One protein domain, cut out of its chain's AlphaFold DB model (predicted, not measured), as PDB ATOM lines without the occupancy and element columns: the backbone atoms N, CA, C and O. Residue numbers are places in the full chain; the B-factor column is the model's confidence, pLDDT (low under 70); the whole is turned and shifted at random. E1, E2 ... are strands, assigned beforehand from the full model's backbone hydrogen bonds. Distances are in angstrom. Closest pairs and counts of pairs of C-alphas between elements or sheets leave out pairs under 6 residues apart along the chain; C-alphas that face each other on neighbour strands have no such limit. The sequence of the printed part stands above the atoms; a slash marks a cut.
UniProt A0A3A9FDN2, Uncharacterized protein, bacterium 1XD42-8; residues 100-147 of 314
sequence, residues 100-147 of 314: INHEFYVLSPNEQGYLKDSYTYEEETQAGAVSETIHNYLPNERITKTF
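This is residues 100 to 147 of the 314 residues of an uncharacterized protein of bacterium 1XD42-8 (UniProt A0A3A9FDN2). Two antiparallel ribbons run end to end as a thin rod: the long hairpin E2 and E3, its tip at residues 124 to 129 standing free, and the shorter pair E1 and E4. The loop of residues 106 to 113 lies where they join. The printed part has 48 residues, 37 of them in the four strands E1, E2, E3, E4 in chain order, with no named helix; the class is all strand, and the whole is extended, with a radius of gyration of the C-alphas of 17.8 A and spans of 63 by 22 by 14 A.

E2, residues 114 to 125, is 33.4 A long and bends by 51 degrees at residue 117. E3 is residues 128 to 138, 33.5 A. E4, residues 140 to 147, 22.9 A, ends at C-alpha 147 (-61.198, 41.177, 26.223). E1, residues 100 to 105, 16.1 A, begins at C-alpha 100 (-54.274, 36.449, 29.735).

E2 and E3 are antiparallel at 166 degrees; N 121 and O 132 are 2.8 A apart, within hydrogen-bond range. E3 runs on into E4 at 28 degrees. E1 and E4 are antiparallel at 157 degrees, with N 103 and O 142 at 2.9 A, within hydrogen-bond range. E1 and E3 are apart.

The C-alphas farthest apart, of Gln 126 and Phe 147, are 63.6 A apart. The printed part has no cut and no long link; no printed residue is under 70 in pLDDT.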
ATOM      1  N   ILE A 100     -55.695  36.125  29.882       92.25
ATOM      2  CA  ILE A 100     -54.274  36.449  29.735       92.25
ATOM      3  C   ILE A 100     -53.529  35.154  29.414       92.25
ATOM      4  O   ILE A 100     -53.405  34.281  30.271       92.25
ATOM      5  N   ASN A 101     -53.026  35.046  28.184       92.00
ATOM      6  CA  ASN A 101     -52.204  33.925  27.739       92.00
ATOM      7  C   ASN A 101     -50.731  34.353  27.666       92.00
ATOM      8  O   ASN A 101     -50.412  35.403  27.099       92.00
ATOM      9  N   HIS A 102     -49.862  33.533  28.253       94.75
ATOM     10  CA  HIS A 102     -48.414  33.682  28.258       94.75
ATOM     11  C   HIS A 102     -47.796  32.580  27.394       94.75
ATOM     12  O   HIS A 102     -47.724  31.421  27.802       94.75
ATOM     13  N   GLU A 103     -47.329  32.942  26.203       91.44
ATOM     14  CA  GLU A 103     -46.646  32.018  25.300       91.44
ATOM     15  C   GLU A 103     -45.141  32.274  25.336       91.44
ATOM     16  O   GLU A 103     -44.667  33.335  24.919       91.44
ATOM     17  N   PHE A 104     -44.379  31.285  25.806       91.38
ATOM     18  CA  PHE A 104     -42.922  31.313  25.742       91.38
ATOM     19  C   PHE A 104     -42.444  30.686  24.439       91.38
ATOM     20  O   PHE A 104     -42.852  29.580  24.086       91.38
ATOM     21  N   TYR A 105     -41.568  31.384  23.723       88.75
ATOM     22  CA  TYR A 105     -41.078  30.923  22.430       88.75
ATOM     23  C   TYR A 105     -39.620  31.303  22.195       88.75
ATOM     24  O   TYR A 105     -39.056  32.220  22.798       88.75
ATOM     25  N   VAL A 106     -39.014  30.596  21.249       91.44
ATOM     26  CA  VAL A 106     -37.697  30.918  20.712       91.44
ATOM     27  C   VAL A 106     -37.872  31.380  19.268       91.44
ATOM     28  O   VAL A 106     -38.687  30.839  18.522       91.44
ATOM     29  N   LEU A 107     -37.144  32.427  18.878       84.94
ATOM     30  CA  LEU A 107     -37.162  32.919  17.505       84.94
ATOM     31  C   LEU A 107     -36.381  31.964  16.603       84.94
ATOM     32  O   LEU A 107     -35.181  31.785  16.796       84.94
ATOM     33  N   SER A 108     -37.044  31.413  15.585       84.38
ATOM     34  CA  SER A 108     -36.366  30.686  14.506       84.38
ATOM     35  C   SER A 108     -35.309  31.588  13.843       84.38
ATOM     36  O   SER A 108     -35.592  32.773  13.627       84.38
ATOM     37  N   PRO A 109     -34.100  31.083  13.526       88.75
ATOM     38  CA  PRO A 109     -33.668  29.677  13.526       88.75
ATOM     39  C   PRO A 109     -33.073  29.172  14.853       88.75
ATOM     40  O   PRO A 109     -32.509  28.084  14.885       88.75
ATOM     41  N   ASN A 110     -33.140  29.950  15.933       85.62
ATOM     42  CA  ASN A 110     -32.508  29.566  17.190       85.62
ATOM     43  C   ASN A 110     -33.296  28.437  17.878       85.62
ATOM     44  O   ASN A 110     -34.526  28.445  17.897       85.62
ATOM     45  N   GLU A 111     -32.577  27.494  18.489       86.81
ATOM     46  CA  GLU A 111     -33.157  26.418  19.316       86.81
ATOM     47  C   GLU A 111     -33.281  26.818  20.795       86.81
ATOM     48  O   GLU A 111     -33.954  26.154  21.579       86.81
ATOM     49  N   GLN A 112     -32.621  27.914  21.185       88.12
ATOM     50  CA  GLN A 112     -32.520  28.397  22.561       88.12
ATOM     51  C   GLN A 112     -32.731  29.917  22.613       88.12
ATOM     52  O   GLN A 112     -32.546  30.616  21.612       88.12
ATOM     53  N   GLY A 113     -33.130  30.433  23.778       87.75
ATOM     54  CA  GLY A 113     -33.301  31.871  24.008       87.75
ATOM     55  C   GLY A 113     -31.988  32.660  23.923       87.75
ATOM     56  O   GLY A 113     -30.916  32.106  23.688       87.75
ATOM     57  N   TYR A 114     -32.044  33.974  24.144       87.94
ATOM     58  CA  TYR A 114     -30.823  34.784  24.196       87.94
ATOM     59  C   TYR A 114     -30.026  34.451  25.458       87.94
ATOM     60  O   TYR A 114     -30.597  34.428  26.547       87.94
ATOM     61  N   LEU A 115     -28.721  34.194  25.333       91.25
ATOM     62  CA  LEU A 115     -27.872  33.919  26.493       91.25
ATOM     63  C   LEU A 115     -27.890  35.127  27.436       91.25
ATOM     64  O   LEU A 115     -27.566  36.244  27.032       91.25
ATOM     65  N   LYS A 116     -28.280  34.885  28.685       93.31
ATOM     66  CA  LYS A 116     -28.260  35.869  29.761       93.31
ATOM     67  C   LYS A 116     -26.910  35.849  30.467       93.31
ATOM     68  O   LYS A 116     -26.206  36.847  30.476       93.31
ATOM     69  N   ASP A 117     -26.575  34.687  31.023       93.38
ATOM     70  CA  ASP A 117     -25.421  34.466  31.888       93.38
ATOM     71  C   ASP A 117     -24.849  33.070  31.618       93.38
ATOM     72  O   ASP A 117     -25.581  32.147  31.253       93.38
ATOM     73  N   SER A 118     -23.544  32.902  31.819       93.56
ATOM     74  CA  SER A 118     -22.862  31.614  31.704       93.56
ATOM     75  C   SER A 118     -21.869  31.461  32.844       93.56
ATOM     76  O   SER A 118     -21.103  32.384  33.119       93.56
ATOM     77  N   TYR A 119     -21.857  30.294  33.477       91.44
ATOM     78  CA  TYR A 119     -20.954  29.972  34.578       91.44
ATOM     79  C   TYR A 119     -20.186  28.707  34.239       91.44
ATOM     80  O   TYR A 119     -20.796  27.712  33.864       91.44
ATOM     81  N   THR A 120     -18.867  28.740  34.394       93.50
ATOM     82  CA  THR A 120     -18.027  27.551  34.247       93.50
ATOM     83  C   THR A 120     -17.469  27.183  35.610       93.50
ATOM     84  O   THR A 120     -16.866  28.019  36.284       93.50
ATOM     85  N   TYR A 121     -17.704  25.944  36.016       90.75
ATOM     86  CA  TYR A 121     -17.115  25.330  37.191       90.75
ATOM     87  C   TYR A 121     -16.012  24.380  36.735       90.75
ATOM     88  O   TYR A 121     -16.252  23.526  35.885       90.75
ATOM     89  N   GLU A 122     -14.814  24.541  37.284       91.50
ATOM     90  CA  GLU A 122     -13.671  23.673  37.005       91.50
ATOM     91  C   GLU A 122     -13.174  23.074  38.318       91.50
ATOM     92  O   GLU A 122     -12.902  23.798  39.279       91.50
ATOM     93  N   GLU A 123     -13.056  21.750  38.357       89.38
ATOM     94  CA  GLU A 123     -12.522  21.001  39.487       89.38
ATOM     95  C   GLU A 123     -11.403  20.080  39.002       89.38
ATOM     96  O   GLU A 123     -11.566  19.302  38.061       89.38
ATOM     97  N   GLU A 124     -10.246  20.159  39.652       86.31
ATOM     98  CA  GLU A 124      -9.105  19.308  39.337       86.31
ATOM     99  C   GLU A 124      -8.989  18.195  40.382       86.31
ATOM    100  O   GLU A 124      -8.803  18.445  41.575       86.31
ATOM    101  N   THR A 125      -9.110  16.944  39.935       83.06
ATOM    102  CA  THR A 125      -8.970  15.760  40.788       83.06
ATOM    103  C   THR A 125      -7.692  15.001  40.440       83.06
ATOM    104  O   THR A 125      -7.136  15.144  39.352       83.06
ATOM    105  N   GLN A 126      -7.237  14.112  41.330       79.44
ATOM    106  CA  GLN A 126      -6.071  13.254  41.060       79.44
ATOM    107  C   GLN A 126      -6.256  12.333  39.836       79.44
ATOM    108  O   GLN A 126      -5.275  11.803  39.320       79.44
ATOM    109  N   ALA A 127      -7.498  12.139  39.374       79.88
ATOM    110  CA  ALA A 127      -7.843  11.338  38.201       79.88
ATOM    111  C   ALA A 127      -8.054  12.173  36.918       79.88
ATOM    112  O   ALA A 127      -8.273  11.590  35.857       79.88
ATOM    113  N   GLY A 128      -7.980  13.508  36.995       77.06
ATOM    114  CA  GLY A 128      -8.166  14.426  35.867       77.06
ATOM    115  C   GLY A 128      -8.985  15.673  36.220       77.06
ATOM    116  O   GLY A 128      -9.589  15.754  37.294       77.06
ATOM    117  N   ALA A 129      -9.006  16.641  35.300       83.00
ATOM    118  CA  ALA A 129      -9.814  17.855  35.407       83.00
ATOM    119  C   ALA A 129     -11.234  17.629  34.863       83.00
ATOM    120  O   ALA A 129     -11.408  17.060  33.782       83.00
ATOM    121  N   VAL A 130     -12.241  18.094  35.602       87.62
ATOM    122  CA  VAL A 130     -13.654  18.123  35.209       87.62
ATOM    123  C   VAL A 130     -14.070  19.583  35.063       87.62
ATOM    124  O   VAL A 130     -13.810  20.397  35.943       87.62
ATOM    125  N   SER A 131     -14.705  19.916  33.942       89.81
ATOM    126  CA  SER A 131     -15.247  21.249  33.677       89.81
ATOM    127  C   SER A 131     -16.714  21.120  33.280       89.81
ATOM    128  O   SER A 131     -17.050  20.319  32.405       89.81
ATOM    129  N   GLU A 132     -17.582  21.887  33.933       92.00
ATOM    130  CA  GLU A 132     -19.009  21.970  33.636       92.00
ATOM    131  C   GLU A 132     -19.386  23.426  33.356       92.00
ATOM    132  O   GLU A 132     -19.051  24.331  34.121       92.00
ATOM    133  N   THR A 133     -20.085  23.671  32.248       92.56
ATOM    134  CA  THR A 133     -20.579  25.003  31.886       92.56
ATOM    135  C   THR A 133     -22.100  25.033  31.938       92.56
ATOM    136  O   THR A 133     -22.773  24.272  31.247       92.56
ATOM    137  N   ILE A 134     -22.641  25.946  32.740       92.50
ATOM    138  CA  ILE A 134     -24.072  26.193  32.905       92.50
ATOM    139  C   ILE A 134     -24.435  27.460  32.131       92.50
ATOM    140  O   ILE A 134     -23.886  28.531  32.398       92.50
ATOM    141  N   HIS A 135     -25.394  27.353  31.212       93.38
ATOM    142  CA  HIS A 135     -25.911  28.479  30.436       93.38
ATOM    143  C   HIS A 135     -27.337  28.841  30.868       93.38
ATOM    144  O   HIS A 135     -28.225  27.990  30.887       93.38
ATOM    145  N   ASN A 136     -27.571  30.119  31.169       93.19
ATOM    146  CA  ASN A 136     -28.891  30.666  31.476       93.19
ATOM    147  C   ASN A 136     -29.402  31.483  30.291       93.19
ATOM    148  O   ASN A 136     -28.723  32.406  29.843       93.19
ATOM    149  N   TYR A 137     -30.620  31.211  29.833       91.00
ATOM    150  CA  TYR A 137     -31.210  31.880  28.672       91.00
ATOM    151  C   TYR A 137     -32.417  32.742  29.062       91.00
ATOM    152  O   TYR A 137     -33.188  32.387  29.954       91.00
ATOM    153  N   LEU A 138     -32.591  33.877  28.381       90.31
ATOM    154  CA  LEU A 138     -33.790  34.708  28.445       90.31
ATOM    155  C   LEU A 138     -34.875  34.106  27.542       90.31
ATOM    156  O   LEU A 138     -34.649  33.992  26.330       90.31
ATOM    157  N   PRO A 139     -36.049  33.746  28.084       88.00
ATOM    158  CA  PRO A 139     -37.172  33.342  27.257       88.00
ATOM    159  C   PRO A 139     -37.779  34.573  26.576       88.00
ATOM    160  O   PRO A 139     -37.922  35.625  27.201       88.00
ATOM    161  N   ASN A 140     -38.173  34.443  25.305       89.38
ATOM    162  CA  ASN A 140     -39.098  35.416  24.734       89.38
ATOM    163  C   ASN A 140     -40.507  35.043  25.179       89.38
ATOM    164  O   ASN A 140     -40.863  33.865  25.208       89.38
ATOM    165  N   GLU A 141     -41.303  36.055  25.484       92.19
ATOM    166  CA  GLU A 141     -42.677  35.893  25.926       92.19
ATOM    167  C   GLU A 141     -43.595  36.733  25.042       92.19
ATOM    168  O   GLU A 141     -43.288  37.876  24.687       92.19
ATOM    169  N   ARG A 142     -44.729  36.155  24.662       92.19
ATOM    170  CA  ARG A 142     -45.844  36.862  24.046       92.19
ATOM    171  C   ARG A 142     -47.006  36.833  25.024       92.19
ATOM    172  O   ARG A 142     -47.473  35.763  25.396       92.19
ATOM    173  N   ILE A 143     -47.461  38.020  25.413       92.81
ATOM    174  CA  ILE A 143     -48.623  38.183  26.283       92.81
ATOM    175  C   ILE A 143     -49.802  38.603  25.413       92.81
ATOM    176  O   ILE A 143     -49.825  39.719  24.888       92.81
ATOM    177  N   THR A 144     -50.785  37.718  25.288       92.44
ATOM    178  CA  THR A 144     -52.044  38.005  24.593       92.44
ATOM    179  C   THR A 144     -53.113  38.286  25.636       92.44
ATOM    180  O   THR A 144     -53.389  37.443  26.487       92.44
ATOM    181  N   LYS A 145     -53.697  39.488  25.585       89.56
ATOM    182  CA  LYS A 145     -54.832  39.874  26.428       89.56
ATOM    183  C   LYS A 145     -56.082  39.915  25.567       89.56
ATOM    184  O   LYS A 145     -56.183  40.778  24.694       89.56
ATOM    185  N   THR A 146     -57.015  39.014  25.829       86.25
ATOM    186  CA  THR A 146     -58.296  38.968  25.126       86.25
ATOM    187  C   THR A 146     -59.366  39.547  26.038       86.25
ATOM    188  O   THR A 146     -59.547  39.092  27.168       86.25
ATOM    189  N   PHE A 147     -60.049  40.583  25.550       80.69
ATOM    190  CA  PHE A 147     -61.198  41.177  26.223       80.69
ATOM    191  C   PHE A 147     -62.470  40.695  25.533       80.69
ATOM    192  O   PHE A 147     -62.683  41.000  24.358       80.69
TER     193      PHE A 147